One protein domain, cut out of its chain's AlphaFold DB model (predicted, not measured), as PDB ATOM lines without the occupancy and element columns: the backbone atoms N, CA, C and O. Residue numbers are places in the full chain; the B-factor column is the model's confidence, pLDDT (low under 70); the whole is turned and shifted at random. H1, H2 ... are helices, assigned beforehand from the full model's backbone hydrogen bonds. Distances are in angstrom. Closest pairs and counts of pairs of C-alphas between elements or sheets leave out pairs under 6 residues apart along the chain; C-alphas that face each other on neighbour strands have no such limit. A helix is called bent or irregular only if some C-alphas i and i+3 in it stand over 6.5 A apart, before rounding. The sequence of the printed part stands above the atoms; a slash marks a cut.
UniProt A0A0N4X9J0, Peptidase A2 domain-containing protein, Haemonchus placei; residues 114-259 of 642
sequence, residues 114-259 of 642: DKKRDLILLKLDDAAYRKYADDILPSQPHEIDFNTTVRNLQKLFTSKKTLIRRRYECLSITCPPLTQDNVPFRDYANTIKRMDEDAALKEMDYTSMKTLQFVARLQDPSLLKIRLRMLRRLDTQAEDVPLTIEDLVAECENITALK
ATOM      1  N   ASP A 114      30.393 -58.351 -33.046       66.19
ATOM      2  CA  ASP A 114      28.935 -58.210 -32.935       66.19
ATOM      3  C   ASP A 114      28.352 -59.242 -31.957       66.19
ATOM      4  O   ASP A 114      27.670 -58.884 -30.994       66.19
ATOM      5  N   LYS A 115      28.729 -60.517 -32.106       65.75
ATOM      6  CA  LYS A 115      28.314 -61.586 -31.187       65.75
ATOM      7  C   LYS A 115      28.924 -61.405 -29.798       65.75
ATOM      8  O   LYS A 115      28.237 -61.644 -28.807       65.75
ATOM      9  N   LYS A 116      30.179 -60.938 -29.698       64.00
ATOM     10  CA  LYS A 116      30.812 -60.594 -28.409       64.00
ATOM     11  C   LYS A 116      30.017 -59.515 -27.659       64.00
ATOM     12  O   LYS A 116      29.836 -59.620 -26.444       64.00
ATOM     13  N   ARG A 117      29.527 -58.494 -28.369       71.62
ATOM     14  CA  ARG A 117      28.687 -57.420 -27.817       71.62
ATOM     15  C   ARG A 117      27.337 -57.954 -27.361       71.62
ATOM     16  O   ARG A 117      26.964 -57.726 -26.213       71.62
ATOM     17  N   ASP A 118      26.637 -58.678 -28.224       65.19
ATOM     18  CA  ASP A 118      25.281 -59.152 -27.935       65.19
ATOM     19  C   ASP A 118      25.276 -60.159 -26.772       65.19
ATOM     20  O   ASP A 118      24.388 -60.112 -25.919       65.19
ATOM     21  N   LEU A 119      26.336 -60.966 -26.637       62.34
ATOM     22  CA  LEU A 119      26.600 -61.792 -25.454       62.34
ATOM     23  C   LEU A 119      26.764 -60.974 -24.162       62.34
ATOM     24  O   LEU A 119      26.234 -61.381 -23.130       62.34
ATOM     25  N   ILE A 120      27.467 -59.833 -24.180       64.56
ATOM     26  CA  ILE A 120      27.567 -58.955 -22.998       64.56
ATOM     27  C   ILE A 120      26.212 -58.320 -22.677       64.56
ATOM     28  O   ILE A 120      25.811 -58.313 -21.514       64.56
ATOM     29  N   LEU A 121      25.491 -57.822 -23.684       66.62
ATOM     30  CA  LEU A 121      24.184 -57.187 -23.496       66.62
ATOM     31  C   LEU A 121      23.144 -58.167 -22.928       66.62
ATOM     32  O   LEU A 121      22.394 -57.792 -22.031       66.62
ATOM     33  N   LEU A 122      23.164 -59.430 -23.366       65.81
ATOM     34  CA  LEU A 122      22.319 -60.517 -22.856       65.81
ATOM     35  C   LEU A 122      22.655 -60.936 -21.406       65.81
ATOM     36  O   LEU A 122      21.853 -61.606 -20.756       65.81
ATOM     37  N   LYS A 123      23.833 -60.568 -20.885       61.91
ATOM     38  CA  LYS A 123      24.250 -60.828 -19.492       61.91
ATOM     39  C   LYS A 123      23.981 -59.653 -18.543       61.91
ATOM     40  O   LYS A 123      24.257 -59.780 -17.349       61.91
ATOM     41  N   LEU A 124      23.451 -58.530 -19.033       61.78
ATOM     42  CA  LEU A 124      22.941 -57.445 -18.189       61.78
ATOM     43  C   LEU A 124      21.559 -57.814 -17.631       61.78
ATOM     44  O   LEU A 124      20.758 -58.441 -18.320       61.78
ATOM     45  N   ASP A 125      21.249 -57.387 -16.404       63.50
ATOM     46  CA  ASP A 125      19.864 -57.435 -15.917       63.50
ATOM     47  C   ASP A 125      18.994 -56.348 -16.581       63.50
ATOM     48  O   ASP A 125      19.508 -55.347 -17.081       63.50
ATOM     49  N   ASP A 126      17.668 -56.524 -16.562       66.00
ATOM     50  CA  ASP A 126      16.675 -55.594 -17.128       66.00
ATOM     51  C   ASP A 126      16.921 -54.115 -16.783       66.00
ATOM     52  O   ASP A 126      16.664 -53.229 -17.603       66.00
ATOM     53  N   ALA A 127      17.380 -53.822 -15.562       65.62
ATOM     54  CA  ALA A 127      17.599 -52.456 -15.102       65.62
ATOM     55  C   ALA A 127      18.933 -51.900 -15.617       65.62
ATOM     56  O   ALA A 127      19.003 -50.729 -16.000       65.62
ATOM     57  N   ALA A 128      19.977 -52.728 -15.670       68.00
ATOM     58  CA  ALA A 128      21.257 -52.367 -16.262       68.00
ATOM     59  C   ALA A 128      21.179 -52.220 -17.790       68.00
ATOM     60  O   ALA A 128      21.732 -51.258 -18.321       68.00
ATOM     61  N   TYR A 129      20.451 -53.101 -18.484       76.94
ATOM     62  CA  TYR A 129      20.229 -53.013 -19.929       76.94
ATOM     63  C   TYR A 129      19.464 -51.737 -20.302       76.94
ATOM     64  O   TYR A 129      19.924 -50.987 -21.159       76.94
ATOM     65  N   ARG A 130      18.347 -51.427 -19.621       77.44
ATOM     66  CA  ARG A 130      17.589 -50.182 -19.871       77.44
ATOM     67  C   ARG A 130      18.447 -48.945 -19.618       77.44
ATOM     68  O   ARG A 130      18.577 -48.113 -20.502       77.44
ATOM     69  N   LYS A 131      19.147 -48.889 -18.479       79.69
ATOM     70  CA  LYS A 131      20.080 -47.795 -18.159       79.69
ATOM     71  C   LYS A 131      21.236 -47.661 -19.164       79.69
ATOM     72  O   LYS A 131      21.782 -46.570 -19.293       79.69
ATOM     73  N   TYR A 132      21.644 -48.743 -19.830       81.56
ATOM     74  CA  TYR A 132      22.598 -48.677 -20.938       81.56
ATOM     75  C   TYR A 132      21.947 -48.101 -22.199       81.56
ATOM     76  O   TYR A 132      22.476 -47.146 -22.755       81.56
ATOM     77  N   ALA A 133      20.789 -48.632 -22.600       87.12
ATOM     78  CA  ALA A 133      20.035 -48.171 -23.765       87.12
ATOM     79  C   ALA A 133      19.645 -46.682 -23.669       87.12
ATOM     80  O   ALA A 133      19.740 -45.973 -24.663       87.12
ATOM     81  N   ASP A 134      19.285 -46.194 -22.477       89.50
ATOM     82  CA  ASP A 134      18.932 -44.790 -22.226       89.50
ATOM     83  C   ASP A 134      20.131 -43.819 -22.379       89.50
ATOM     84  O   ASP A 134      19.938 -42.674 -22.785       89.50
ATOM     85  N   ASP A 135      21.365 -44.242 -22.057       86.94
ATOM     86  CA  ASP A 135      22.583 -43.393 -22.101       86.94
ATOM     87  C   ASP A 135      23.143 -43.216 -23.522       86.94
ATOM     88  O   ASP A 135      23.890 -42.273 -23.780       86.94
ATOM     89  N   ILE A 136      22.795 -44.127 -24.437       89.75
ATOM     90  CA  ILE A 136      23.309 -44.162 -25.817       89.75
ATOM     91  C   ILE A 136      22.346 -43.569 -26.858       89.75
ATOM     92  O   ILE A 136      22.690 -43.513 -28.040       89.75
ATOM     93  N   LEU A 137      21.158 -43.116 -26.438       87.38
ATOM     94  CA  LEU A 137      20.180 -42.490 -27.328       87.38
ATOM     95  C   LEU A 137      20.798 -41.284 -28.070       87.38
ATOM     96  O   LEU A 137      21.494 -40.474 -27.450       87.38
ATOM     97  N   PRO A 138      20.528 -41.111 -29.379       88.56
ATOM     98  CA  PRO A 138      19.473 -41.770 -30.156       88.56
ATOM     99  C   PRO A 138      19.826 -43.149 -30.746       88.56
ATOM    100  O   PRO A 138      18.941 -43.771 -31.327       88.56
ATOM    101  N   SER A 139      21.068 -43.627 -30.619       89.31
ATOM    102  CA  SER A 139      21.493 -44.916 -31.185       89.31
ATOM    103  C   SER A 139      20.980 -46.117 -30.392       89.31
ATOM    104  O   SER A 139      20.736 -46.038 -29.187       89.31
ATOM    105  N   GLN A 140      20.850 -47.263 -31.060       87.12
ATOM    106  CA  GLN A 140      20.426 -48.517 -30.438       87.12
ATOM    107  C   GLN A 140      21.606 -49.371 -29.936       87.12
ATOM    108  O   GLN A 140      22.697 -49.330 -30.509       87.12
ATOM    109  N   PRO A 141      21.398 -50.239 -28.920       83.75
ATOM    110  CA  PRO A 141      22.451 -51.106 -28.373       83.75
ATOM    111  C   PRO A 141      23.175 -51.990 -29.400       83.75
ATOM    112  O   PRO A 141      24.327 -52.350 -29.175       83.75
ATOM    113  N   HIS A 142      22.512 -52.329 -30.511       82.12
ATOM    114  CA  HIS A 142      23.033 -53.195 -31.573       82.12
ATOM    115  C   HIS A 142      23.755 -52.441 -32.711       82.12
ATOM    116  O   HIS A 142      24.314 -53.074 -33.606       82.12
ATOM    117  N   GLU A 143      23.760 -51.105 -32.690       84.12
ATOM    118  CA  GLU A 143      24.451 -50.253 -33.676       84.12
ATOM    119  C   GLU A 143      25.893 -49.929 -33.244       84.12
ATOM    120  O   GLU A 143      26.731 -49.548 -34.057       84.12
ATOM    121  N   ILE A 144      26.191 -50.090 -31.952       85.50
ATOM    122  CA  ILE A 144      27.480 -49.751 -31.337       85.50
ATOM    123  C   ILE A 144      28.443 -50.942 -31.444       85.50
ATOM    124  O   ILE A 144      28.027 -52.100 -31.373       85.50
ATOM    125  N   ASP A 145      29.745 -50.680 -31.591       83.69
ATOM    126  CA  ASP A 145      30.778 -51.719 -31.585       83.69
ATOM    127  C   ASP A 145      31.023 -52.307 -30.178       83.69
ATOM    128  O   ASP A 145      30.669 -51.719 -29.151       83.69
ATOM    129  N   PHE A 146      31.669 -53.473 -30.114       73.56
ATOM    130  CA  PHE A 146      32.007 -54.147 -28.856       73.56
ATOM    131  C   PHE A 146      32.837 -53.273 -27.907       73.56
ATOM    132  O   PHE A 146      32.535 -53.172 -26.716       73.56
ATOM    133  N   ASN A 147      33.861 -52.597 -28.425       74.19
ATOM    134  CA  ASN A 147      34.821 -51.853 -27.619       74.19
ATOM    135  C   ASN A 147      34.207 -50.553 -27.076       74.19
ATOM    136  O   ASN A 147      34.485 -50.176 -25.936       74.19
ATOM    137  N   THR A 148      33.333 -49.888 -27.838       80.19
ATOM    138  CA  THR A 148      32.550 -48.740 -27.351       80.19
ATOM    139  C   THR A 148      31.451 -49.178 -26.392       80.19
ATOM    140  O   THR A 148      31.277 -48.530 -25.364       80.19
ATOM    141  N   THR A 149      30.794 -50.317 -26.632       74.12
ATOM    142  CA  THR A 149      29.837 -50.904 -25.679       74.12
ATOM    143  C   THR A 149      30.501 -51.172 -24.327       74.12
ATOM    144  O   THR A 149      30.008 -50.720 -23.294       74.12
ATOM    145  N   VAL A 150      31.675 -51.815 -24.314       71.94
ATOM    146  CA  VAL A 150      32.460 -52.058 -23.092       71.94
ATOM    147  C   VAL A 150      32.884 -50.746 -22.420       71.94
ATOM    148  O   VAL A 150      32.683 -50.607 -21.213       71.94
ATOM    149  N   ARG A 151      33.400 -49.759 -23.170       69.12
ATOM    150  CA  ARG A 151      33.772 -48.433 -22.628       69.12
ATOM    151  C   ARG A 151      32.578 -47.702 -22.004       69.12
ATOM    152  O   ARG A 151      32.704 -47.146 -20.912       69.12
ATOM    153  N   ASN A 152      31.415 -47.734 -22.649       77.12
ATOM    154  CA  ASN A 152      30.190 -47.099 -22.161       77.12
ATOM    155  C   ASN A 152      29.649 -47.808 -20.910       77.12
ATOM    156  O   ASN A 152      29.352 -47.148 -19.916       77.12
ATOM    157  N   LEU A 153      29.606 -49.144 -20.896       70.31
ATOM    158  CA  LEU A 153      29.235 -49.922 -19.707       70.31
ATOM    159  C   LEU A 153      30.200 -49.669 -18.539       70.31
ATOM    160  O   LEU A 153      29.756 -49.457 -17.410       70.31
ATOM    161  N   GLN A 154      31.508 -49.596 -18.794       69.31
ATOM    162  CA  GLN A 154      32.484 -49.201 -17.778       69.31
ATOM    163  C   GLN A 154      32.188 -47.787 -17.256       69.31
ATOM    164  O   GLN A 154      32.019 -47.624 -16.048       69.31
ATOM    165  N   LYS A 155      32.005 -46.782 -18.120       71.50
ATOM    166  CA  LYS A 155      31.647 -45.402 -17.732       71.50
ATOM    167  C   LYS A 155      30.348 -45.325 -16.907       71.50
ATOM    168  O   LYS A 155      30.253 -44.529 -15.973       71.50
ATOM    169  N   LEU A 156      29.356 -46.157 -17.227       69.06
ATOM    170  CA  LEU A 156      28.032 -46.168 -16.596       69.06
ATOM    171  C   LEU A 156      27.964 -46.889 -15.249       69.06
ATOM    172  O   LEU A 156      27.133 -46.515 -14.412       69.06
ATOM    173  N   PHE A 157      28.741 -47.958 -15.073       69.06
ATOM    174  CA  PHE A 157      28.643 -48.863 -13.921       69.06
ATOM    175  C   PHE A 157      29.891 -48.867 -13.024       69.06
ATOM    176  O   PHE A 157      29.823 -49.388 -11.913       69.06
ATOM    177  N   THR A 158      30.990 -48.219 -13.429       64.81
ATOM    178  CA  THR A 158      32.135 -47.961 -12.541       64.81
ATOM    179  C   THR A 158      31.738 -47.087 -11.352       64.81
ATOM    180  O   THR A 158      30.905 -46.181 -11.437       64.81
ATOM    181  N   SER A 159      32.376 -47.365 -10.217       62.25
ATOM    182  CA  SER A 159      32.241 -46.625  -8.967       62.25
ATOM    183  C   SER A 159      32.496 -45.122  -9.156       62.25
ATOM    184  O   SER A 159      33.619 -44.708  -9.429       62.25
ATOM    185  N   LYS A 160      31.483 -44.272  -8.925       67.38
ATOM    186  CA  LYS A 160      31.610 -42.794  -8.921       67.38
ATOM    187  C   LYS A 160      32.355 -42.243  -7.684       67.38
ATOM    188  O   LYS A 160      32.081 -41.131  -7.236       67.38
ATOM    189  N   LYS A 161      33.234 -43.040  -7.069       79.38
ATOM    190  CA  LYS A 161      34.045 -42.673  -5.899       79.38
ATOM    191  C   LYS A 161      35.431 -42.246  -6.379       79.38
ATOM    192  O   LYS A 161      36.030 -42.951  -7.187       79.38
ATOM    193  N   THR A 162      35.963 -41.148  -5.849       83.62
ATOM    194  CA  THR A 162      37.362 -40.765  -6.093       83.62
ATOM    195  C   THR A 162      38.320 -41.814  -5.522       83.62
ATOM    196  O   THR A 162      37.938 -42.631  -4.675       83.62
ATOM    197  N   LEU A 163      39.574 -41.820  -5.984       85.25
ATOM    198  CA  LEU A 163      40.579 -42.774  -5.507       85.25
ATOM    199  C   LEU A 163      40.795 -42.646  -3.990       85.25
ATOM    200  O   LEU A 163      40.768 -43.652  -3.283       85.25
ATOM    201  N   ILE A 164      40.878 -41.417  -3.469       88.00
ATOM    202  CA  ILE A 164      41.015 -41.160  -2.027       88.00
ATOM    203  C   ILE A 164      39.787 -41.643  -1.253       88.00
ATOM    204  O   ILE A 164      39.933 -42.227  -0.181       88.00
ATOM    205  N   ARG A 165      38.576 -41.514  -1.812       87.31
ATOM    206  CA  ARG A 165      37.381 -42.103  -1.199       87.31
ATOM    207  C   ARG A 165      37.448 -43.635  -1.137       87.31
ATOM    208  O   ARG A 165      37.062 -44.193  -0.113       87.31
ATOM    209  N   ARG A 166      37.924 -44.318  -2.186       88.00
ATOM    210  CA  ARG A 166      38.088 -45.787  -2.184       88.00
ATOM    211  C   ARG A 166      39.139 -46.230  -1.159       88.00
ATOM    212  O   ARG A 166      38.854 -47.097  -0.334       88.00
ATOM    213  N   ARG A 167      40.289 -45.548  -1.127       91.31
ATOM    214  CA  ARG A 167      41.368 -45.753  -0.146       91.31
ATOM    215  C   ARG A 167      40.900 -45.518   1.298       91.31
ATOM    216  O   ARG A 167      41.130 -46.370   2.153       91.31
ATOM    217  N   TYR A 168      40.161 -44.437   1.568       90.38
ATOM    218  CA  TYR A 168      39.562 -44.173   2.885       90.38
ATOM    219  C   TYR A 168      38.571 -45.270   3.282       90.38
ATOM    220  O   TYR A 168      38.645 -45.783   4.396       90.38
ATOM    221  N   GLU A 169      37.657 -45.648   2.378       89.00
ATOM    222  CA  GLU A 169      36.678 -46.698   2.662       89.00
ATOM    223  C   GLU A 169      37.389 -48.017   3.016       89.00
ATOM    224  O   GLU A 169      37.013 -48.631   4.014       89.00
ATOM    225  N   CYS A 170      38.477 -48.376   2.320       89.88
ATOM    226  CA  CYS A 170      39.306 -49.547   2.628       89.88
ATOM    227  C   CYS A 170      40.036 -49.471   3.987       89.88
ATOM    228  O   CYS A 170      40.057 -50.450   4.730       89.88
ATOM    229  N   LEU A 171      40.591 -48.317   4.370       89.31
ATOM    230  CA  LEU A 171      41.239 -48.138   5.684       89.31
ATOM    231  C   LEU A 171      40.240 -48.033   6.856       89.31
ATOM    232  O   LEU A 171      40.634 -48.152   8.026       89.31
ATOM    233  N   SER A 172      38.957 -47.809   6.543       86.44
ATOM    234  CA  SER A 172      37.844 -47.684   7.492       86.44
ATOM    235  C   SER A 172      37.005 -48.959   7.678       86.44
ATOM    236  O   SER A 172      36.089 -48.949   8.501       86.44
ATOM    237  N   ILE A 173      37.297 -50.046   6.946       86.75
ATOM    238  CA  ILE A 173      36.585 -51.325   7.103       86.75
ATOM    239  C   ILE A 173      36.752 -51.818   8.552       86.75
ATOM    240  O   ILE A 173      37.857 -51.842   9.099       86.75
ATOM    241  N   THR A 174      35.649 -52.242   9.166       86.75
ATOM    242  CA  THR A 174      35.620 -52.917  10.465       86.75
ATOM    243  C   THR A 174      35.149 -54.360  10.305       86.75
ATOM    244  O   THR A 174      34.330 -54.668   9.437       86.75
ATOM    245  N   CYS A 175      35.673 -55.265  11.136       86.00
ATOM    246  CA  CYS A 175      35.216 -56.653  11.147       86.00
ATOM    247  C   CYS A 175      33.764 -56.707  11.653       86.00
ATOM    248  O   CYS A 175      33.483 -56.108  12.696       86.00
ATOM    249  N   PRO A 176      32.842 -57.407  10.963       87.19
ATOM    250  CA  PRO A 176      31.524 -57.692  11.512       87.19
ATOM    251  C   PRO A 176      31.636 -58.399  12.874       87.19
ATOM    252  O   PRO A 176      32.597 -59.142  13.096       87.19
ATOM    253  N   PRO A 177      30.672 -58.210  13.792       86.75
ATOM    254  CA  PRO A 177      30.659 -58.959  15.040       86.75
ATOM    255  C   PRO A 177      30.515 -60.459  14.756       86.75
ATOM    256  O   PRO A 177      29.755 -60.862  13.875       86.75
ATOM    257  N   LEU A 178      31.221 -61.283  15.533       90.19
ATOM    258  CA  LEU A 178      30.980 -62.722  15.580       90.19
ATOM    259  C   LEU A 178      29.565 -62.962  16.126       90.19
ATOM    260  O   LEU A 178      29.225 -62.453  17.195       90.19
ATOM    261  N   THR A 179      28.751 -63.738  15.413       86.00
ATOM    262  CA  THR A 179      27.429 -64.172  15.886       86.00
ATOM    263  C   THR A 179      27.303 -65.686  15.771       86.00
ATOM    264  O   THR A 179      28.106 -66.340  15.109       86.00
ATOM    265  N   GLN A 180      26.293 -66.260  16.425       81.31
ATOM    266  CA  GLN A 180      26.071 -67.708  16.436       81.31
ATOM    267  C   GLN A 180      25.850 -68.296  15.026       81.31
ATOM    268  O   GLN A 180      26.232 -69.436  14.782       81.31
ATOM    269  N   ASP A 181      25.316 -67.491  14.101       78.19
ATOM    270  CA  ASP A 181      25.015 -67.882  12.717       78.19
ATOM    271  C   ASP A 181      26.038 -67.359  11.683       78.19
ATOM    272  O   ASP A 181      25.891 -67.618  10.489       78.19
ATOM    273  N   ASN A 182      27.057 -66.588  12.096       80.44
ATOM    274  CA  ASN A 182      28.036 -65.986  11.182       80.44
ATOM    275  C   ASN A 182      29.444 -65.917  11.796       80.44
ATOM    276  O   ASN A 182      29.680 -65.200  12.771       80.44
ATOM    277  N   VAL A 183      30.393 -66.600  11.148       87.94
ATOM    278  CA  VAL A 183      31.832 -66.563  11.447       87.94
ATOM    279  C   VAL A 183      32.528 -65.691  10.388       87.94
ATOM    280  O   VAL A 183      32.934 -66.194   9.338       87.94
ATOM    281  N   PRO A 184      32.693 -64.375  10.623       86.06
ATOM    282  CA  PRO A 184      32.912 -63.414   9.541       86.06
ATOM    283  C   PRO A 184      34.314 -63.450   8.925       86.06
ATOM    284  O   PRO A 184      34.525 -62.846   7.878       86.06
ATOM    285  N   PHE A 185      35.293 -64.124   9.539       88.31
ATOM    286  CA  PHE A 185      36.718 -63.968   9.210       88.31
ATOM    287  C   PHE A 185      37.071 -64.237   7.738       88.31
ATOM    288  O   PHE A 185      37.890 -63.515   7.165       88.31
ATOM    289  N   ARG A 186      36.448 -65.243   7.105       86.19
ATOM    290  CA  ARG A 186      36.711 -65.588   5.696       86.19
ATOM    291  C   ARG A 186      36.150 -64.529   4.746       86.19
ATOM    292  O   ARG A 186      36.873 -64.047   3.876       86.19
ATOM    293  N   ASP A 187      34.905 -64.115   4.951       82.12
ATOM    294  CA  ASP A 187      34.253 -63.106   4.109       82.12
ATOM    295  C   ASP A 187      34.790 -61.698   4.360       82.12
ATOM    296  O   ASP A 187      34.879 -60.890   3.435       82.12
ATOM    297  N   TYR A 188      35.252 -61.426   5.580       86.00
ATOM    298  CA  TYR A 188      35.995 -60.225   5.934       86.00
ATOM    299  C   TYR A 188      37.334 -60.153   5.188       86.00
ATOM    300  O   TYR A 188      37.605 -59.156   4.517       86.00
ATOM    301  N   ALA A 189      38.128 -61.231   5.185       85.56
ATOM    302  CA  ALA A 189      39.359 -61.305   4.396       85.56
ATOM    303  C   ALA A 189      39.093 -61.174   2.879       85.56
ATOM    304  O   ALA A 189      39.815 -60.459   2.183       85.56
ATOM    305  N   ASN A 190      38.020 -61.790   2.370       82.31
ATOM    306  CA  ASN A 190      37.565 -61.655   0.976       82.31
ATOM    307  C   ASN A 190      36.992 -60.258   0.645       82.31
ATOM    308  O   ASN A 190      36.843 -59.904  -0.530       82.31
ATOM    309  N   THR A 191      36.635 -59.467   1.657       82.44
ATOM    310  CA  THR A 191      36.197 -58.073   1.510       82.44
ATOM    311  C   THR A 191      37.405 -57.143   1.489       82.44
ATOM    312  O   THR A 191      37.515 -56.345   0.562       82.44
ATOM    313  N   ILE A 192      38.358 -57.322   2.414       82.62
ATOM    314  CA  ILE A 192      39.635 -56.590   2.430       82.62
ATOM    315  C   ILE A 192      40.364 -56.758   1.094       82.62
ATOM    316  O   ILE A 192      40.603 -55.760   0.429       82.62
ATOM    317  N   LYS A 193      40.623 -57.996   0.640       85.75
ATOM    318  CA  LYS A 193      41.331 -58.257  -0.633       85.75
ATOM    319  C   LYS A 193      40.704 -57.552  -1.841       85.75
ATOM    320  O   LYS A 193      41.402 -57.123  -2.744       85.75
ATOM    321  N   ARG A 194      39.375 -57.432  -1.865       81.69
ATOM    322  CA  ARG A 194      38.636 -56.791  -2.963       81.69
ATOM    323  C   ARG A 194      38.700 -55.266  -2.897       81.69
ATOM    324  O   ARG A 194      38.689 -54.609  -3.932       81.69
ATOM    325  N   MET A 195      38.717 -54.713  -1.687       80.06
ATOM    326  CA  MET A 195      38.792 -53.270  -1.463       80.06
ATOM    327  C   MET A 195      40.228 -52.742  -1.535       80.06
ATOM    328  O   MET A 195      40.396 -51.596  -1.921       80.06
ATOM    329  N   ASP A 196      41.233 -53.573  -1.252       84.19
ATOM    330  CA  ASP A 196      42.662 -53.308  -1.467       84.19
ATOM    331  C   ASP A 196      42.965 -53.055  -2.958       84.19
ATOM    332  O   ASP A 196      43.512 -52.010  -3.320       84.19
ATOM    333  N   GLU A 197      42.475 -53.951  -3.824       84.62
ATOM    334  CA  GLU A 197      42.532 -53.837  -5.289       84.62
ATOM    335  C   GLU A 197      41.718 -52.631  -5.814       84.62
ATOM    336  O   GLU A 197      42.235 -51.830  -6.590       84.62
ATOM    337  N   ASP A 198      40.466 -52.418  -5.367       80.06
ATOM    338  CA  ASP A 198      39.665 -51.239  -5.777       80.06
ATOM    339  C   ASP A 198      40.255 -49.906  -5.267       80.06
ATOM    340  O   ASP A 198      40.065 -48.857  -5.881       80.06
ATOM    341  N   ALA A 199      40.995 -49.918  -4.161       85.81
ATOM    342  CA  ALA A 199      41.682 -48.745  -3.628       85.81
ATOM    343  C   ALA A 199      43.079 -48.511  -4.234       85.81
ATOM    344  O   ALA A 199      43.645 -47.435  -4.019       85.81
ATOM    345  N   ALA A 200      43.641 -49.487  -4.955       86.69
ATOM    346  CA  ALA A 200      45.027 -49.482  -5.420       86.69
ATOM    347  C   ALA A 200      46.010 -49.067  -4.301       86.69
ATOM    348  O   ALA A 200      46.797 -48.128  -4.459       86.69
ATOM    349  N   LEU A 201      45.932 -49.716  -3.127       85.44
ATOM    350  CA  LEU A 201      46.788 -49.371  -1.975       85.44
ATOM    351  C   LEU A 201      48.274 -49.664  -2.237       85.44
ATOM    352  O   LEU A 201      49.130 -48.960  -1.708       85.44
ATOM    353  N   LYS A 202      48.578 -50.634  -3.108       88.50
ATOM    354  CA  LYS A 202      49.936 -50.931  -3.600       88.50
ATOM    355  C   LYS A 202      50.602 -49.739  -4.310       88.50
ATOM    356  O   LYS A 202      51.824 -49.645  -4.325       88.50
ATOM    357  N   GLU A 203      49.804 -48.842  -4.885       87.69
ATOM    358  CA  GLU A 203      50.237 -47.638  -5.611       87.69
ATOM    359  C   GLU A 203      50.141 -46.375  -4.732       87.69
ATOM    360  O   GLU A 203      50.021 -45.259  -5.239       87.69
ATOM    361  N   MET A 204      50.083 -46.525  -3.405       85.69
ATOM    362  CA  MET A 204      50.048 -45.402  -2.470       85.69
ATOM    363  C   MET A 204      51.389 -45.263  -1.755       85.69
ATOM    364  O   MET A 204      51.909 -46.223  -1.189       85.69
ATOM    365  N   ASP A 205      51.929 -44.049  -1.749       88.81
ATOM    366  CA  ASP A 205      53.136 -43.726  -1.006       88.81
ATOM    367  C   ASP A 205      52.895 -43.749   0.516       88.81
ATOM    368  O   ASP A 205      51.769 -43.670   1.023       88.81
ATOM    369  N   TYR A 206      53.988 -43.842   1.272       89.62
ATOM    370  CA  TYR A 206      53.942 -43.967   2.726       89.62
ATOM    371  C   TYR A 206      53.414 -42.708   3.439       89.62
ATOM    372  O   TYR A 206      52.869 -42.813   4.541       89.62
ATOM    373  N   THR A 207      53.519 -41.529   2.820       89.81
ATOM    374  CA  THR A 207      53.048 -40.256   3.384       89.81
ATOM    375  C   THR A 207      51.537 -40.107   3.191       89.81
ATOM    376  O   THR A 207      50.831 -39.848   4.168       89.81
ATOM    377  N   SER A 208      51.009 -40.405   2.000       88.25
ATOM    378  CA  SER A 208      49.561 -40.498   1.747       88.25
ATOM    379  C   SER A 208      48.897 -41.609   2.563       88.25
ATOM    380  O   SER A 208      47.798 -41.417   3.084       88.25
ATOM    381  N   MET A 209      49.562 -42.760   2.743       90.19
ATOM    382  CA  MET A 209      49.083 -43.812   3.650       90.19
ATOM    383  C   MET A 209      48.944 -43.273   5.080       90.19
ATOM    384  O   MET A 209      47.886 -43.419   5.692       90.19
ATOM    385  N   LYS A 210      49.980 -42.600   5.597       90.62
ATOM    386  CA  LYS A 210      49.996 -41.988   6.934       90.62
ATOM    387  C   LYS A 210      48.891 -40.949   7.133       90.62
ATOM    388  O   LYS A 210      48.146 -41.031   8.111       90.62
ATOM    389  N   THR A 211      48.751 -39.988   6.221       92.00
ATOM    390  CA  THR A 211      47.739 -38.926   6.331       92.00
ATOM    391  C   THR A 211      46.320 -39.460   6.187       92.00
ATOM    392  O   THR A 211      45.434 -39.086   6.961       92.00
ATOM    393  N   LEU A 212      46.088 -40.398   5.268       91.81
ATOM    394  CA  LEU A 212      44.778 -41.013   5.104       91.81
ATOM    395  C   LEU A 212      44.418 -41.932   6.281       91.81
ATOM    396  O   LEU A 212      43.265 -41.939   6.714       91.81
ATOM    397  N   GLN A 213      45.395 -42.644   6.854       91.81
ATOM    398  CA  GLN A 213      45.224 -43.425   8.080       91.81
ATOM    399  C   GLN A 213      44.874 -42.525   9.272       91.81
ATOM    400  O   GLN A 213      43.940 -42.853  10.004       91.81
ATOM    401  N   PHE A 214      45.546 -41.380   9.443       92.81
ATOM    402  CA  PHE A 214      45.189 -40.378  10.456       92.81
ATOM    403  C   PHE A 214      43.712 -39.974  10.325       92.81
ATOM    404  O   PHE A 214      42.932 -40.157  11.262       92.81
ATOM    405  N   VAL A 215      43.279 -39.549   9.131       92.12
ATOM    406  CA  VAL A 215      41.890 -39.128   8.870       92.12
ATOM    407  C   VAL A 215      40.877 -40.272   9.049       92.12
ATOM    408  O   VAL A 215      39.789 -40.046   9.583       92.12
ATOM    409  N   ALA A 216      41.223 -41.505   8.667       90.25
ATOM    410  CA  ALA A 216      40.389 -42.696   8.865       90.25
ATOM    411  C   ALA A 216      40.234 -43.101  10.343       90.25
ATOM    412  O   ALA A 216      39.247 -43.746  10.704       90.25
ATOM    413  N   ARG A 217      41.176 -42.714  11.214       89.75
ATOM    414  CA  ARG A 217      41.157 -43.031  12.652       89.75
ATOM    415  C   ARG A 217      40.530 -41.933  13.523       89.75
ATOM    416  O   ARG A 217      40.282 -42.189  14.697       89.75
ATOM    417  N   LEU A 218      40.146 -40.780  12.959       88.62
ATOM    418  CA  LEU A 218      39.334 -39.742  13.627       88.62
ATOM    419  C   LEU A 218      37.864 -40.180  13.821       88.62
ATOM    420  O   LEU A 218      36.946 -39.515  13.334       88.62
ATOM    421  N   GLN A 219      37.622 -41.319  14.475       84.50
ATOM    422  CA  GLN A 219      36.329 -42.023  14.488       84.50
ATOM    423  C   GLN A 219      35.193 -41.263  15.194       84.50
ATOM    424  O   GLN A 219      34.035 -41.416  14.800       84.50
ATOM    425  N   ASP A 220      35.511 -40.398  16.162       85.88
ATOM    426  CA  ASP A 220      34.536 -39.646  16.964       85.88
ATOM    427  C   ASP A 220      33.497 -38.877  16.100       85.88
ATOM    428  O   ASP A 220      33.885 -38.153  15.169       85.88
ATOM    429  N   PRO A 221      32.179 -38.998  16.373       85.75
ATOM    430  CA  PRO A 221      31.130 -38.333  15.592       85.75
ATOM    431  C   PRO A 221      31.207 -36.798  15.558       85.75
ATOM    432  O   PRO A 221      30.838 -36.191  14.549       85.75
ATOM    433  N   SER A 222      31.705 -36.145  16.613       84.81
ATOM    434  CA  SER A 222      31.866 -34.682  16.664       84.81
ATOM    435  C   SER A 222      32.909 -34.181  15.655       84.81
ATOM    436  O   SER A 222      32.768 -33.095  15.078       84.81
ATOM    437  N   LEU A 223      33.911 -35.018  15.353       87.00
ATOM    438  CA  LEU A 223      34.971 -34.736  14.389       87.00
ATOM    439  C   LEU A 223      34.522 -34.895  12.929       87.00
ATOM    440  O   LEU A 223      35.279 -34.527  12.034       87.00
ATOM    441  N   LEU A 224      33.292 -35.350  12.645       86.81
ATOM    442  CA  LEU A 224      32.779 -35.554  11.279       86.81
ATOM    443  C   LEU A 224      32.990 -34.336  10.357       86.81
ATOM    444  O   LEU A 224      33.374 -34.495   9.199       86.81
ATOM    445  N   LYS A 225      32.791 -33.111  10.867       85.81
ATOM    446  CA  LYS A 225      33.017 -31.866  10.101       85.81
ATOM    447  C   LYS A 225      34.494 -31.628   9.760       85.81
ATOM    448  O   LYS A 225      34.776 -31.069   8.706       85.81
ATOM    449  N   ILE A 226      35.412 -32.032  10.642       88.44
ATOM    450  CA  ILE A 226      36.862 -31.963  10.411       88.44
ATOM    451  C   ILE A 226      37.259 -33.059   9.419       88.44
ATOM    452  O   ILE A 226      37.830 -32.750   8.379       88.44
ATOM    453  N   ARG A 227      36.853 -34.311   9.667       90.69
ATOM    454  CA  ARG A 227      37.131 -35.479   8.815       90.69
ATOM    455  C   ARG A 227      36.736 -35.241   7.352       90.69
ATOM    456  O   ARG A 227      37.534 -35.469   6.450       90.69
ATOM    457  N   LEU A 228      35.538 -34.695   7.115       89.31
ATOM    458  CA  LEU A 228      35.053 -34.332   5.777       89.31
ATOM    459  C   LEU A 228      35.819 -33.165   5.125       89.31
ATOM    460  O   LEU A 228      35.802 -33.055   3.901       89.31
ATOM    461  N   ARG A 229      36.468 -32.290   5.904       88.44
ATOM    462  CA  ARG A 229      37.326 -31.213   5.384       88.44
ATOM    463  C   ARG A 229      38.728 -31.731   5.054       88.44
ATOM    464  O   ARG A 229      39.197 -31.447   3.958       88.44
ATOM    465  N   MET A 230      39.327 -32.555   5.918       90.62
ATOM    466  CA  MET A 230      40.615 -33.211   5.641       90.62
ATOM    467  C   MET A 230      40.532 -34.083   4.379       90.62
ATOM    468  O   MET A 230      41.368 -33.955   3.491       90.62
ATOM    469  N   LEU A 231      39.471 -34.896   4.250       90.19
ATOM    470  CA  LEU A 231      39.235 -35.710   3.051       90.19
ATOM    471  C   LEU A 231      39.154 -34.873   1.774       90.19
ATOM    472  O   LEU A 231      39.737 -35.262   0.774       90.19
ATOM    473  N   ARG A 232      38.473 -33.720   1.806       88.31
ATOM    474  CA  ARG A 232      38.438 -32.812   0.649       88.31
ATOM    475  C   ARG A 232      39.808 -32.236   0.332       88.31
ATOM    476  O   ARG A 232      40.135 -32.168  -0.837       88.31
ATOM    477  N   ARG A 233      40.586 -31.820   1.339       87.00
ATOM    478  CA  ARG A 233      41.901 -31.208   1.101       87.00
ATOM    479  C   ARG A 233      42.855 -32.194   0.426       87.00
ATOM    480  O   ARG A 233      43.464 -31.817  -0.569       87.00
ATOM    481  N   LEU A 234      42.883 -33.445   0.897       88.25
ATOM    482  CA  LEU A 234      43.587 -34.558   0.247       88.25
ATOM    483  C   LEU A 234      43.096 -34.765  -1.203       88.25
ATOM    484  O   LEU A 234      43.901 -34.825  -2.119       88.25
ATOM    485  N   ASP A 235      41.776 -34.802  -1.426       85.56
ATOM    486  CA  ASP A 235      41.131 -35.011  -2.744       85.56
ATOM    487  C   ASP A 235      41.289 -33.811  -3.713       85.56
ATOM    488  O   ASP A 235      40.907 -33.902  -4.876       85.56
ATOM    489  N   THR A 236      41.856 -32.689  -3.246       83.25
ATOM    490  CA  THR A 236      42.143 -31.466  -4.030       83.25
ATOM    491  C   THR A 236      43.631 -31.107  -4.110       83.25
ATOM    492  O   THR A 236      43.968 -30.031  -4.603       83.25
ATOM    493  N   GLN A 237      44.521 -31.949  -3.587       75.44
ATOM    494  CA  GLN A 237      45.959 -31.690  -3.598       75.44
ATOM    495  C   GLN A 237      46.571 -31.980  -4.979       75.44
ATOM    496  O   GLN A 237      46.197 -32.948  -5.634       75.44
ATOM    497  N   ALA A 238      47.515 -31.138  -5.412       63.44
ATOM    498  CA  ALA A 238      48.347 -31.404  -6.584       63.44
ATOM    499  C   ALA A 238      49.432 -32.438  -6.246       63.44
ATOM    500  O   ALA A 238      49.997 -32.401  -5.153       63.44
ATOM    501  N   GLU A 239      49.727 -33.338  -7.183       64.56
ATOM    502  CA  GLU A 239      50.588 -34.512  -6.965       64.56
ATOM    503  C   GLU A 239      52.048 -34.145  -6.623       64.56
ATOM    504  O   GLU A 239      52.728 -34.907  -5.940       64.56
ATOM    505  N   ASP A 240      52.506 -32.950  -7.018       63.50
ATOM    506  CA  ASP A 240      53.892 -32.475  -6.862       63.50
ATOM    507  C   ASP A 240      54.322 -32.173  -5.411       63.50
ATOM    508  O   ASP A 240      55.511 -32.013  -5.135       63.50
ATOM    509  N   VAL A 241      53.375 -32.062  -4.471       74.44
ATOM    510  CA  VAL A 241      53.657 -31.828  -3.045       74.44
ATOM    511  C   VAL A 241      52.723 -32.707  -2.214       74.44
ATOM    512  O   VAL A 241      51.521 -32.456  -2.253       74.44
ATOM    513  N   PRO A 242      53.209 -33.684  -1.426       74.12
ATOM    514  CA  PRO A 242      52.362 -34.495  -0.549       74.12
ATOM    515  C   PRO A 242      52.049 -33.776   0.776       74.12
ATOM    516  O   PRO A 242      52.924 -33.154   1.373       74.12
ATOM    517  N   LEU A 243      50.808 -33.875   1.271       84.00
ATOM    518  CA  LEU A 243      50.444 -33.426   2.625       84.00
ATOM    519  C   LEU A 243      51.142 -34.292   3.679       84.00
ATOM    520  O   LEU A 243      51.111 -35.520   3.594       84.00
ATOM    521  N   THR A 244      51.694 -33.662   4.714       90.00
ATOM    522  CA  THR A 244      52.189 -34.348   5.917       90.00
ATOM    523  C   THR A 244      51.065 -34.565   6.943       90.00
ATOM    524  O   THR A 244      49.952 -34.051   6.785       90.00
ATOM    525  N   ILE A 245      51.311 -35.339   8.013       91.31
ATOM    526  CA  ILE A 245      50.346 -35.421   9.131       91.31
ATOM    527  C   ILE A 245      50.289 -34.066   9.840       91.31
ATOM    528  O   ILE A 245      49.219 -33.605  10.227       91.31
ATOM    529  N   GLU A 246      51.436 -33.413   9.950       91.69
ATOM    530  CA  GLU A 246      51.679 -32.141  10.605       91.69
ATOM    531  C   GLU A 246      50.850 -31.017   9.948       91.69
ATOM    532  O   GLU A 246      50.181 -30.257  10.648       91.69
ATOM    533  N   ASP A 247      50.754 -30.989   8.612       90.94
ATOM    534  CA  ASP A 247      49.873 -30.074   7.862       90.94
ATOM    535  C   ASP A 247      48.372 -30.279   8.142       90.94
ATOM    536  O   ASP A 247      47.577 -29.327   8.095       90.94
ATOM    537  N   LEU A 248      47.959 -31.532   8.376       91.50
ATOM    538  CA  LEU A 248      46.577 -31.876   8.717       91.50
ATOM    539  C   LEU A 248      46.273 -31.557  10.183       91.50
ATOM    540  O   LEU A 248      45.178 -31.080  10.480       91.50
ATOM    541  N   VAL A 249      47.230 -31.778  11.089       93.19
ATOM    542  CA  VAL A 249      47.140 -31.391  12.505       93.19
ATOM    543  C   VAL A 249      47.006 -29.875  12.618       93.19
ATOM    544  O   VAL A 249      46.020 -29.414  13.189       93.19
ATOM    545  N   ALA A 250      47.884 -29.106  11.968       92.12
ATOM    546  CA  ALA A 250      47.825 -27.644  11.960       92.12
ATOM    547  C   ALA A 250      46.483 -27.107  11.421       92.12
ATOM    548  O   ALA A 250      45.955 -26.112  11.922       92.12
ATOM    549  N   GLU A 251      45.865 -27.770  10.434       89.06
ATOM    550  CA  GLU A 251      44.522 -27.388   9.989       89.06
ATOM    551  C   GLU A 251      43.420 -27.824  10.969       89.06
ATOM    552  O   GLU A 251      42.471 -27.070  11.186       89.06
ATOM    553  N   CYS A 252      43.526 -28.998  11.597       91.50
ATOM    554  CA  CYS A 252      42.600 -29.433  12.648       91.50
ATOM    555  C   CYS A 252      42.611 -28.474  13.852       91.50
ATOM    556  O   CYS A 252      41.545 -28.148  14.386       91.50
ATOM    557  N   GLU A 253      43.791 -27.994  14.238       91.31
ATOM    558  CA  GLU A 253      44.000 -26.986  15.278       91.31
ATOM    559  C   GLU A 253      43.427 -25.632  14.860       91.31
ATOM    560  O   GLU A 253      42.591 -25.090  15.577       91.31
ATOM    561  N   ASN A 254      43.748 -25.134  13.662       89.44
ATOM    562  CA  ASN A 254      43.197 -23.888  13.112       89.44
ATOM    563  C   ASN A 254      41.652 -23.920  13.036       89.44
ATOM    564  O   ASN A 254      40.974 -23.014  13.520       89.44
ATOM    565  N   ILE A 255      41.061 -25.018  12.544       86.31
ATOM    566  CA  ILE A 255      39.601 -25.240  12.553       86.31
ATOM    567  C   ILE A 255      39.032 -25.235  13.982       86.31
ATOM    568  O   ILE A 255      37.854 -24.920  14.168       86.31
ATOM    569  N   THR A 256      39.816 -25.618  14.986       86.12
ATOM    570  CA  THR A 256      39.381 -25.680  16.386       86.12
ATOM    571  C   THR A 256      39.515 -24.324  17.078       86.12
ATOM    572  O   THR A 256      38.538 -23.889  17.684       86.12
ATOM    573  N   ALA A 257      40.622 -23.605  16.879       85.94
ATOM    574  CA  ALA A 257      40.786 -22.207  17.278       85.94
ATOM    575  C   ALA A 257      39.653 -21.341  16.706       85.94
ATOM    576  O   ALA A 257      38.879 -20.768  17.465       85.94
ATOM    577  N   LEU A 258      39.411 -21.408  15.390       83.25
ATOM    578  CA  LEU A 258      38.319 -20.675  14.744       83.25
ATOM    579  C   LEU A 258      36.927 -21.018  15.308       83.25
ATOM    580  O   LEU A 258      36.043 -20.163  15.276       83.25
ATOM    581  N   LYS A 259      36.677 -22.230  15.827       80.88
ATOM    582  CA  LYS A 259      35.407 -22.535  16.523       80.88
ATOM    583  C   LYS A 259      35.334 -21.859  17.890       80.88
ATOM    584  O   LYS A 259      34.267 -21.362  18.238       80.88
TER     585      LYS A 259
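What this domain is: This is residues 114 to 259 of the 642 residues of the protein "Peptidase A2 domain-containing protein" of Haemonchus placei (UniProt A0A0N4X9J0). Two helical lobes are joined by the link of residues 158 to 162: a small one of H1, H2 and H3, and a larger one in which H6, H7 and H8 form a group with H4 beside it. From the larger lobe a long helical hairpin, H4 and H5, reaches away, and at its far end residues 178 to 183 of the link between them stick out. The 146 printed residues hold eight named helices, H1 to H8 in order along the chain, and no named strand; the class is all helix. The helix packing is part aligned, part crossed. The whole is loose, with a radius of gyration of the C-alphas of 20.9 A, and its C-alphas span 61 by 47 by 29 A.

How they stand to each other: H5, residues 185 to 199, and H4, residues 163 to 171, form a hairpin; they touch at a shallow tilt of 20 degrees, opposite ways, and their closest C-alphas, those of Arg 167 and Ala 199, are 4.6 A apart. H4 also touches H6, residues 206 to 217, which meets it with residues 212 to 216 alone, at a steep tilt of 62 degrees; the closest C-alphas are those of Tyr 168 and Ala 216, 6.2 A apart. H7, residues 221 to 235, touches H4 with residues 231 to 235 alone, at a steep tilt of 41 degrees, opposite ways; the closest C-alphas, those of Ile 164 and Asp 235, are 6.2 A apart. H6 and H7 form a second hairpin; they touch at a shallow tilt of 25 degrees, opposite ways, through residues 212 to 216 and 227 to 231, with the C-alphas of Val 215 and Arg 227 closest at 6.0 A. H8, residues 245 to 259, touches H6 with residues 245 to 248 alone, the same way at 36 degrees, only just a steep tilt; the C-alphas of Thr 211 and Ile 245 are closest at 5.2 A. H8 and H7 only just touch, with 3 pairs of C-alphas within 8 A, the closest being those of Ile 226 and Cys 252 at 6.7 A. H5 is apart from H6, H7 and H8. H3, residues 146 to 157, touches H1, residues 114 to 121, with residues 146 to 149 alone, the same way at a shallow tilt of 15 degrees; the C-alphas of Arg 117 and Phe 146 are closest at 4.8 A. H3 only just touches H2, residues 126 to 135, with 3 pairs of C-alphas within 8 A, about perpendicular at 75 degrees; Tyr 132 and Leu 153 have the closest C-alphas, 6.9 A apart. H3 and H4 are apart. Every O i to N i+4 pair is within hydrogen-bond range in H1, H3, H4, H6 and H8; the counts are 5 of 6 in H2 and 9 of 11 in both H5 and H7.

Where its parts are: H5 runs 20.5 A from C-alpha 185 at (36.718, -63.968, 9.210) to C-alpha 199 at (41.682, -48.745, -3.628). H7 and H8 each measure 21.1 A, and H3 and H6 each 16.2 A. H7 is irregular: C-alphas 222 and 225 are 7.2 A apart. H1 begins at C-alpha 114, (28.935, -58.210, -32.935), and H8 ends at C-alpha 259, (35.407, -22.535, 16.523).

The domain as a whole: The two C-alphas farthest apart, those of Lys 115 and Ala 257, are 63.7 A apart. The printed part has no cut. The link from H4 to H5, residues 172 to 184, is long, and its residues 178 to 183 stand free. The mean pLDDT of the printed part is 82.2; 24 residues are under 70, among them residues 118 to 128, 156 to 160 and 238 to 240.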